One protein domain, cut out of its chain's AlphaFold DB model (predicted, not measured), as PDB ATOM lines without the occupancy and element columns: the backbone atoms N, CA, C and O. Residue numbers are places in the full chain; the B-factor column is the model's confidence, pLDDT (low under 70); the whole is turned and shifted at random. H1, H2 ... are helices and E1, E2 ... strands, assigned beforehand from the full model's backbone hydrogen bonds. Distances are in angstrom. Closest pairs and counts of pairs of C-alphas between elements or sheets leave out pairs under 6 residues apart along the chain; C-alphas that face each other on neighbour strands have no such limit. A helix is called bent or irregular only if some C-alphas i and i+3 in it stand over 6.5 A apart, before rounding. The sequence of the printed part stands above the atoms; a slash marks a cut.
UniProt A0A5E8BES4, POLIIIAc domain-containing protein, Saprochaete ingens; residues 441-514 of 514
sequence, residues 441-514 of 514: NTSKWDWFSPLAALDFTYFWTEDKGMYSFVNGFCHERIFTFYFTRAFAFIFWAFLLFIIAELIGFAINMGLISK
ATOM      1  N   ASN A 441     503.366 236.045 453.394       70.81
ATOM      2  CA  ASN A 441     503.417 234.761 454.078       70.81
ATOM      3  C   ASN A 441     502.006 234.297 454.453       70.81
ATOM      4  O   ASN A 441     501.184 235.064 454.957       70.81
ATOM      5  N   THR A 442     501.720 233.018 454.211       80.00
ATOM      6  CA  THR A 442     500.433 232.441 454.611       80.00
ATOM      7  C   THR A 442     500.346 232.332 456.133       80.00
ATOM      8  O   THR A 442     501.355 232.134 456.810       80.00
ATOM      9  N   SER A 443     499.129 232.339 456.684       81.19
ATOM     10  CA  SER A 443     498.911 232.103 458.121       81.19
ATOM     11  C   SER A 443     499.506 230.775 458.612       81.19
ATOM     12  O   SER A 443     499.944 230.670 459.755       81.19
ATOM     13  N   LYS A 444     499.576 229.762 457.735       84.38
ATOM     14  CA  LYS A 444     500.258 228.491 458.010       84.38
ATOM     15  C   LYS A 444     501.768 228.678 458.123       84.38
ATOM     16  O   LYS A 444     502.362 228.161 459.062       84.38
ATOM     17  N   TRP A 445     502.384 229.410 457.196       82.25
ATOM     18  CA  TRP A 445     503.812 229.715 457.281       82.25
ATOM     19  C   TRP A 445     504.140 230.443 458.583       82.25
ATOM     20  O   TRP A 445     505.039 230.022 459.303       82.25
ATOM     21  N   ASP A 446     503.358 231.454 458.955       82.25
ATOM     22  CA  ASP A 446     503.562 232.186 460.208       82.25
ATOM     23  C   ASP A 446     503.477 231.278 461.449       82.25
ATOM     24  O   ASP A 446     504.229 231.471 462.402       82.25
ATOM     25  N   TRP A 447     502.623 230.251 461.422       86.94
ATOM     26  CA  TRP A 447     502.482 229.283 462.513       86.94
ATOM     27  C   TRP A 447     503.631 228.271 462.611       86.94
ATOM     28  O   TRP A 447     503.995 227.853 463.708       86.94
ATOM     29  N   PHE A 448     504.194 227.837 461.481       84.25
ATOM     30  CA  PHE A 448     505.226 226.790 461.449       84.25
ATOM     31  C   PHE A 448     506.651 227.324 461.266       84.25
ATOM     32  O   PHE A 448     507.603 226.607 461.564       84.25
ATOM     33  N   SER A 449     506.817 228.579 460.843       75.62
ATOM     34  CA  SER A 449     508.123 229.231 460.668       75.62
ATOM     35  C   SER A 449     509.063 229.128 461.881       75.62
ATOM     36  O   SER A 449     510.250 228.893 461.647       75.62
ATOM     37  N   PRO A 450     508.593 229.154 463.152       79.00
ATOM     38  CA  PRO A 450     509.474 228.973 464.308       79.00
ATOM     39  C   PRO A 450     510.206 227.622 464.356       79.00
ATOM     40  O   PRO A 450     511.224 227.500 465.032       79.00
ATOM     41  N   LEU A 451     509.677 226.597 463.677       79.81
ATOM     42  CA  LEU A 451     510.280 225.263 463.604       79.81
ATOM     43  C   LEU A 451     511.307 225.133 462.471       79.81
ATOM     44  O   LEU A 451     512.119 224.212 462.496       79.81
ATOM     45  N   ALA A 452     511.247 226.010 461.465       73.19
ATOM     46  CA  ALA A 452     512.094 225.932 460.277       73.19
ATOM     47  C   ALA A 452     513.462 226.600 460.488       73.19
ATOM     48  O   ALA A 452     514.462 226.126 459.952       73.19
ATOM     49  N   ALA A 453     513.513 227.681 461.272       63.47
ATOM     50  CA  ALA A 453     514.747 228.381 461.614       63.47
ATOM     51  C   ALA A 453     514.610 229.151 462.940       63.47
ATOM     52  O   ALA A 453     513.567 229.737 463.230       63.47
ATOM     53  N   LEU A 454     515.690 229.192 463.730       67.75
ATOM     54  CA  LEU A 454     515.799 230.037 464.925       67.75
ATOM     55  C   LEU A 454     516.311 231.429 464.539       67.75
ATOM     56  O   LEU A 454     517.462 231.774 464.796       67.75
ATOM     57  N   ASP A 455     515.446 232.212 463.904       70.75
ATOM     58  CA  ASP A 455     515.736 233.591 463.515       70.75
ATOM     59  C   ASP A 455     514.717 234.547 464.138       70.75
ATOM     60  O   ASP A 455     513.615 234.709 463.641       70.75
ATOM     61  N   PHE A 456     515.063 235.224 465.229       78.62
ATOM     62  CA  PHE A 456     514.106 236.107 465.901       78.62
ATOM     63  C   PHE A 456     513.683 237.324 465.070       78.62
ATOM     64  O   PHE A 456     512.677 237.948 465.409       78.62
ATOM     65  N   THR A 457     514.382 237.634 463.973       74.62
ATOM     66  CA  THR A 457     513.999 238.735 463.085       74.62
ATOM     67  C   THR A 457     512.666 238.483 462.381       74.62
ATOM     68  O   THR A 457     512.009 239.446 462.012       74.62
ATOM     69  N   TYR A 458     512.157 237.239 462.303       79.56
ATOM     70  CA  TYR A 458     510.820 237.002 461.734       79.56
ATOM     71  C   TYR A 458     509.678 237.582 462.581       79.56
ATOM     72  O   TYR A 458     508.550 237.692 462.085       79.56
ATOM     73  N   PHE A 459     509.919 237.925 463.852       85.31
ATOM     74  CA  PHE A 459     508.895 238.493 464.732       85.31
ATOM     75  C   PHE A 459     508.489 239.905 464.350       85.31
ATOM     76  O   PHE A 459     507.409 240.335 464.750       85.31
ATOM     77  N   TRP A 460     509.304 240.625 463.591       86.19
ATOM     78  CA  TRP A 460     508.947 241.955 463.138       86.19
ATOM     79  C   TRP A 460     509.412 242.199 461.710       86.19
ATOM     80  O   TRP A 460     510.311 241.541 461.206       86.19
ATOM     81  N   THR A 461     508.798 243.168 461.052       82.75
ATOM     82  CA  THR A 461     509.387 243.821 459.885       82.75
ATOM     83  C   THR A 461     509.628 245.277 460.216       82.75
ATOM     84  O   THR A 461     508.914 245.896 461.012       82.75
ATOM     85  N   GLU A 462     510.686 245.809 459.628       85.38
ATOM     86  CA  GLU A 462     511.056 247.202 459.755       85.38
ATOM     87  C   GLU A 462     511.279 247.762 458.355       85.38
ATOM     88  O   GLU A 462     512.313 247.513 457.740       85.38
ATOM     89  N   ASP A 463     510.320 248.543 457.873       84.75
ATOM     90  CA  ASP A 463     510.446 249.240 456.603       84.75
ATOM     91  C   ASP A 463     510.902 250.667 456.891       84.75
ATOM     92  O   ASP A 463     510.229 251.410 457.613       84.75
ATOM     93  N   LYS A 464     512.022 251.085 456.303       86.44
ATOM     94  CA  LYS A 464     512.564 252.449 456.454       86.44
ATOM     95  C   LYS A 464     512.402 253.298 455.187       86.44
ATOM     96  O   LYS A 464     512.502 254.517 455.263       86.44
ATOM     97  N   GLY A 465     512.078 252.654 454.065       87.62
ATOM     98  CA  GLY A 465     511.981 253.256 452.735       87.62
ATOM     99  C   GLY A 465     513.347 253.636 452.165       87.62
ATOM    100  O   GLY A 465     514.373 253.146 452.635       87.62
ATOM    101  N   MET A 466     513.354 254.531 451.177       90.62
ATOM    102  CA  MET A 466     514.574 255.049 450.542       90.62
ATOM    103  C   MET A 466     515.551 255.705 451.538       90.62
ATOM    104  O   MET A 466     515.157 256.567 452.339       90.62
ATOM    105  N   TYR A 467     516.825 255.308 451.479       91.81
ATOM    106  CA  TYR A 467     517.915 255.949 452.215       91.81
ATOM    107  C   TYR A 467     518.382 257.209 451.480       91.81
ATOM    108  O   TYR A 467     518.435 257.232 450.259       91.81
ATOM    109  N   SER A 468     518.701 258.276 452.215       91.69
ATOM    110  CA  SER A 468     519.011 259.573 451.597       91.69
ATOM    111  C   SER A 468     520.452 259.735 451.125       91.69
ATOM    112  O   SER A 468     520.732 260.732 450.475       91.69
ATOM    113  N   PHE A 469     521.370 258.854 451.543       91.69
ATOM    114  CA  PHE A 469     522.822 258.998 451.335       91.69
ATOM    115  C   PHE A 469     523.424 260.325 451.832       91.69
ATOM    116  O   PHE A 469     524.542 260.684 451.475       91.69
ATOM    117  N   VAL A 470     522.692 261.032 452.699       87.38
ATOM    118  CA  VAL A 470     523.155 262.215 453.432       87.38
ATOM    119  C   VAL A 470     523.024 261.941 454.924       87.38
ATOM    120  O   VAL A 470     524.013 261.795 455.632       87.38
ATOM    121  N   ASN A 471     521.788 261.820 455.420       83.50
ATOM    122  CA  ASN A 471     521.529 261.450 456.808       83.50
ATOM    123  C   ASN A 471     520.124 260.853 456.973       83.50
ATOM    124  O   ASN A 471     519.109 261.557 456.948       83.50
ATOM    125  N   GLY A 472     520.073 259.540 457.192       89.00
ATOM    126  CA  GLY A 472     518.841 258.815 457.484       89.00
ATOM    127  C   GLY A 472     517.954 258.578 456.261       89.00
ATOM    128  O   GLY A 472     518.391 258.670 455.115       89.00
ATOM    129  N   PHE A 473     516.691 258.246 456.525       93.12
ATOM    130  CA  PHE A 473     515.724 257.824 455.512       93.12
ATOM    131  C   PHE A 473     514.767 258.952 455.104       93.12
ATOM    132  O   PHE A 473     514.523 259.908 455.859       93.12
ATOM    133  N   CYS A 474     514.223 258.815 453.897       93.38
ATOM    134  CA  CYS A 474     513.283 259.752 453.280       93.38
ATOM    135  C   CYS A 474     511.830 259.497 453.681       93.38
ATOM    136  O   CYS A 474     510.966 260.349 453.476       93.38
ATOM    137  N   HIS A 475     511.567 258.348 454.301       92.81
ATOM    138  CA  HIS A 475     510.238 257.932 454.703       92.81
ATOM    139  C   HIS A 475     510.132 257.742 456.210       92.81
ATOM    140  O   HIS A 475     511.123 257.544 456.920       92.81
ATOM    141  N   GLU A 476     508.896 257.763 456.698       88.88
ATOM    142  CA  GLU A 476     508.614 257.328 458.055       88.88
ATOM    143  C   GLU A 476     508.941 255.839 458.219       88.88
ATOM    144  O   GLU A 476     508.657 254.991 457.358       88.88
ATOM    145  N   ARG A 477     509.548 255.532 459.363       89.31
ATOM    146  CA  ARG A 477     509.869 254.174 459.786       89.31
ATOM    147  C   ARG A 477     508.581 253.452 460.172       89.31
ATOM    148  O   ARG A 477     507.920 253.846 461.129       89.31
ATOM    149  N   ILE A 478     508.283 252.353 459.488       86.12
ATOM    150  CA  ILE A 478     507.167 251.467 459.814       86.12
ATOM    151  C   ILE A 478     507.744 250.242 460.515       86.12
ATOM    152  O   ILE A 478     508.578 249.531 459.962       86.12
ATOM    153  N   PHE A 479     507.310 250.007 461.749       89.00
ATOM    154  CA  PHE A 479     507.687 248.829 462.520       89.00
ATOM    155  C   PHE A 479     506.441 247.986 462.775       89.00
ATOM    156  O   PHE A 479     505.514 248.438 463.449       89.00
ATOM    157  N   THR A 480     506.429 246.761 462.255       85.19
ATOM    158  CA  THR A 480     505.301 245.835 462.399       85.19
ATOM    159  C   THR A 480     505.738 244.639 463.219       85.19
ATOM    160  O   THR A 480     506.640 243.921 462.809       85.19
ATOM    161  N   PHE A 481     505.089 244.392 464.358       87.94
ATOM    162  CA  PHE A 481     505.339 243.203 465.176       87.94
ATOM    163  C   PHE A 481     504.274 242.127 464.928       87.94
ATOM    164  O   PHE A 481     503.073 242.382 465.027       87.94
ATOM    165  N   TYR A 482     504.708 240.901 464.652       87.00
ATOM    166  CA  TYR A 482     503.857 239.761 464.327       87.00
ATOM    167  C   TYR A 482     503.591 238.894 465.563       87.00
ATOM    168  O   TYR A 482     504.241 237.870 465.793       87.00
ATOM    169  N   PHE A 483     502.573 239.263 466.346       87.44
ATOM    170  CA  PHE A 483     502.194 238.536 467.566       87.44
ATOM    171  C   PHE A 483     501.875 237.054 467.334       87.44
ATOM    172  O   PHE A 483     502.231 236.225 468.168       87.44
ATOM    173  N   THR A 484     501.265 236.693 466.202       86.25
ATOM    174  CA  THR A 484     500.977 235.288 465.863       86.25
ATOM    175  C   THR A 484     502.252 234.461 465.752       86.25
ATOM    176  O   THR A 484     502.299 233.336 466.245       86.25
ATOM    177  N   ARG A 485     503.306 235.031 465.161       87.00
ATOM    178  CA  ARG A 485     504.603 234.368 465.013       87.00
ATOM    179  C   ARG A 485     505.295 234.198 466.369       87.00
ATOM    180  O   ARG A 485     505.798 233.119 466.675       87.00
ATOM    181  N   ALA A 486     505.242 235.225 467.219       87.88
ATOM    182  CA  ALA A 486     505.738 235.152 468.595       87.88
ATOM    183  C   ALA A 486     504.974 234.116 469.440       87.88
ATOM    184  O   ALA A 486     505.580 233.333 470.170       87.88
ATOM    185  N   PHE A 487     503.647 234.062 469.312       89.88
ATOM    186  CA  PHE A 487     502.827 233.059 469.985       89.88
ATOM    187  C   PHE A 487     503.157 231.645 469.504       89.88
ATOM    188  O   PHE A 487     503.355 230.755 470.328       89.88
ATOM    189  N   ALA A 488     503.256 231.442 468.189       88.06
ATOM    190  CA  ALA A 488     503.612 230.155 467.610       88.06
ATOM    191  C   ALA A 488     504.973 229.669 468.127       88.06
ATOM    192  O   ALA A 488     505.099 228.511 468.516       88.06
ATOM    193  N   PHE A 489     505.968 230.555 468.225       88.44
ATOM    194  CA  PHE A 489     507.262 230.234 468.829       88.44
ATOM    195  C   PHE A 489     507.132 229.727 470.264       88.44
ATOM    196  O   PHE A 489     507.648 228.659 470.591       88.44
ATOM    197  N   ILE A 490     506.411 230.468 471.111       88.19
ATOM    198  CA  ILE A 490     506.192 230.094 472.514       88.19
ATOM    199  C   ILE A 490     505.452 228.755 472.598       88.19
ATOM    200  O   ILE A 490     505.838 227.888 473.382       88.19
ATOM    201  N   PHE A 491     504.421 228.566 471.772       91.38
ATOM    202  CA  PHE A 491     503.645 227.332 471.709       91.38
ATOM    203  C   PHE A 491     504.525 226.132 471.344       91.38
ATOM    204  O   PHE A 491     504.517 225.132 472.061       91.38
ATOM    205  N   TRP A 492     505.312 226.232 470.273       88.75
ATOM    206  CA  TRP A 492     506.194 225.151 469.837       88.75
ATOM    207  C   TRP A 492     507.300 224.865 470.848       88.75
ATOM    208  O   TRP A 492     507.563 223.699 471.138       88.75
ATOM    209  N   ALA A 493     507.894 225.898 471.449       85.25
ATOM    210  CA  ALA A 493     508.877 225.733 472.516       85.25
ATOM    211  C   ALA A 493     508.278 224.994 473.726       85.25
ATOM    212  O   ALA A 493     508.894 224.078 474.273       85.25
ATOM    213  N   PHE A 494     507.051 225.347 474.115       86.12
ATOM    214  CA  PHE A 494     506.345 224.694 475.214       86.12
ATOM    215  C   PHE A 494     505.942 223.251 474.882       86.12
ATOM    216  O   PHE A 494     506.091 222.358 475.715       86.12
ATOM    217  N   LEU A 495     505.477 222.994 473.659       88.62
ATOM    218  CA  LEU A 495     505.125 221.649 473.213       88.62
ATOM    219  C   LEU A 495     506.356 220.734 473.161       88.62
ATOM    220  O   LEU A 495     506.293 219.605 473.640       88.62
ATOM    221  N   LEU A 496     507.482 221.226 472.637       85.12
ATOM    222  CA  LEU A 496     508.751 220.494 472.635       85.12
ATOM    223  C   LEU A 496     509.225 220.184 474.058       85.12
ATOM    224  O   LEU A 496     509.689 219.074 474.313       85.12
ATOM    225  N   PHE A 497     509.041 221.118 474.998       83.06
ATOM    226  CA  PHE A 497     509.305 220.871 476.414       83.06
ATOM    227  C   PHE A 497     508.433 219.737 476.977       83.06
ATOM    228  O   PHE A 497     508.960 218.813 477.595       83.06
ATOM    229  N   ILE A 498     507.119 219.755 476.724       84.56
ATOM    230  CA  ILE A 498     506.214 218.682 477.171       84.56
ATOM    231  C   ILE A 498     506.635 217.332 476.582       84.56
ATOM    232  O   ILE A 498     506.697 216.340 477.305       84.56
ATOM    233  N   ILE A 499     506.943 217.284 475.283       86.00
ATOM    234  CA  ILE A 499     507.396 216.059 474.613       86.00
ATOM    235  C   ILE A 499     508.687 215.542 475.263       86.00
ATOM    236  O   ILE A 499     508.785 214.349 475.548       86.00
ATOM    237  N   ALA A 500     509.648 216.421 475.558       80.31
ATOM    238  CA  ALA A 500     510.892 216.047 476.227       80.31
ATOM    239  C   ALA A 500     510.657 215.481 477.640       80.31
ATOM    240  O   ALA A 500     511.255 214.465 477.996       80.31
ATOM    241  N   GLU A 501     509.755 216.080 478.425       83.50
ATOM    242  CA  GLU A 501     509.378 215.564 479.750       83.50
ATOM    243  C   GLU A 501     508.697 214.191 479.657       83.50
ATOM    244  O   GLU A 501     509.010 213.294 480.441       83.50
ATOM    245  N   LEU A 502     507.810 213.988 478.676       84.25
ATOM    246  CA  LEU A 502     507.152 212.696 478.448       84.25
ATOM    247  C   LEU A 502     508.148 211.608 478.028       84.25
ATOM    248  O   LEU A 502     508.075 210.490 478.538       84.25
ATOM    249  N   ILE A 503     509.104 211.930 477.150       80.00
ATOM    250  CA  ILE A 503     510.186 211.012 476.761       80.00
ATOM    251  C   ILE A 503     511.051 210.674 477.979       80.00
ATOM    252  O   ILE A 503     511.297 209.500 478.252       80.00
ATOM    253  N   GLY A 504     511.464 211.680 478.757       76.00
ATOM    254  CA  GLY A 504     512.240 211.475 479.980       76.00
ATOM    255  C   GLY A 504     511.499 210.609 481.003       76.00
ATOM    256  O   GLY A 504     512.091 209.719 481.614       76.00
ATOM    257  N   PHE A 505     510.190 210.812 481.153       79.56
ATOM    258  CA  PHE A 505     509.338 209.967 481.983       79.56
ATOM    259  C   PHE A 505     509.285 208.521 481.469       79.56
ATOM    260  O   PHE A 505     509.485 207.593 482.251       79.56
ATOM    261  N   ALA A 506     509.084 208.317 480.166       76.50
ATOM    262  CA  ALA A 506     509.024 206.989 479.558       76.50
ATOM    263  C   ALA A 506     510.349 206.213 479.690       76.50
ATOM    264  O   ALA A 506     510.329 205.026 480.016       76.50
ATOM    265  N   ILE A 507     511.494 206.889 479.524       75.88
ATOM    266  CA  ILE A 507     512.829 206.315 479.765       75.88
ATOM    267  C   ILE A 507     512.981 205.901 481.236       75.88
ATOM    268  O   ILE A 507     513.432 204.794 481.527       75.88
ATOM    269  N   ASN A 508     512.578 206.760 482.178       76.25
ATOM    270  CA  ASN A 508     512.671 206.463 483.614       76.25
ATOM    271  C   ASN A 508     511.762 205.303 484.047       76.25
ATOM    272  O   ASN A 508     512.111 204.564 484.963       76.25
ATOM    273  N   MET A 509     510.621 205.130 483.379       77.69
ATOM    274  CA  MET A 509     509.696 204.015 483.595       77.69
ATOM    275  C   MET A 509     510.120 202.725 482.872       77.69
ATOM    276  O   MET A 509     509.429 201.716 482.988       77.69
ATOM    277  N   GLY A 510     511.227 202.737 482.117       74.00
ATOM    278  CA  GLY A 510     511.706 201.578 481.355       74.00
ATOM    279  C   GLY A 510     510.831 201.208 480.152       74.00
ATOM    280  O   GLY A 510     510.961 200.110 479.622       74.00
ATOM    281  N   LEU A 511     509.941 202.108 479.721       73.19
ATOM    282  CA  LEU A 511     509.049 201.912 478.569       73.19
ATOM    283  C   LEU A 511     509.774 202.110 477.230       73.19
ATOM    284  O   LEU A 511     509.291 201.670 476.191       73.19
ATOM    285  N   ILE A 512     510.925 202.779 477.260       71.88
ATOM    286  CA  ILE A 512     511.818 203.008 476.125       71.88
ATOM    287  C   ILE A 512     513.222 202.626 476.605       71.88
ATOM    288  O   ILE A 512     513.635 203.068 477.681       71.88
ATOM    289  N   SER A 513     513.942 201.778 475.860       62.31
ATOM    290  CA  SER A 513     515.329 201.450 476.214       62.31
ATOM    291  C   SER A 513     516.196 202.699 476.098       62.31
ATOM    292  O   SER A 513     516.024 203.474 475.159       62.31
ATOM    293  N   LYS A 514     517.104 202.880 477.057       54.59
ATOM    294  CA  LYS A 514     518.052 203.998 477.071       54.59
ATOM    295  C   LYS A 514     518.912 204.081 475.820       54.59
ATOM    296  O   LYS A 514     519.262 203.004 475.287       54.59
TER     297      LYS A 514
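Overview. This is residues 441 to 514 of the 514 residues of the protein "POLIIIAc domain-containing protein" of Saprochaete ingens (UniProt A0A5E8BES4). A long, thin rod is made of the helix H3 and a narrow hairpin of two strands, E1 and E2, set roughly end to end, with a long loop, residues 464 to 477, at the hairpin's far end. The two smaller helices H1 and H2 pack on the part of H3 next to the hairpin, while residues 494 to 502 of H3 stick out free. The printed part has 74 residues, with three named helices and two named strands in the order H1, H2, E1, E2, H3; the sheet's order is E1 - E2, antiparallel, and the class is mostly helix. The whole is extended, with a radius of gyration of the C-alphas of 20.1 A and spans of 67 by 24 by 14 A.

Arrangement. The strands E1, residues 460 to 463, and E2, residues 478 to 481, form an antiparallel hairpin, at 172 degrees between their directions. Across it N 461 and O 480 are 2.9 A apart, and N 478 and O 463 are also 2.9 A apart, within hydrogen-bond range. A tight link of one residue joins E2 to H3, residues 483 to 508. H2, residues 456 to 459, touches H3 at residues 483 to 486 alone; the closest C-alphas, those of Phe 459 and Arg 485, are 6.0 A apart. H1, residues 443 to 452, touches H3 at residues 484 to 492 alone; the closest C-alphas, those of Pro 450 and Phe 489, are 5.2 A apart. H1 and H3 run the same way at a steep tilt of 48 degrees. H1 and H2 are near each other, with 6 pairs of C-alphas within 10 A. H1 is apart from E1 and from E2, and E1 is apart from H3. In H3 every O i to N i+4 pair is within hydrogen-bond range; in H1 3 of 6 are, and H2 is too short for such a pair.

Along the chain. H3 measures 37.4 A, from C-alpha 483 at (502.194, 238.536, 467.566) to C-alpha 508 at (512.671, 206.463, 483.614). E1 measures 9.9 A and E2 10.0 A. H1 measures 14.7 A, beginning with C-alpha 443 at (498.911, 232.103, 458.121); it is irregular, with C-alphas 447 and 450 7.2 A apart. H2 measures 5.8 A.

Size, cuts and confidence. The two C-alphas farthest apart, those of Val 470 and Gly 510, are 67.7 A apart. The printed part has no cut and ends at Lys 514, the chain's last residue. The link from E1 to E2 is long, with 14 residues; the other links between named elements are tight. The mean pLDDT of the printed part is 82.7, and residues 453 to 454 and 513 to 514 are under 70.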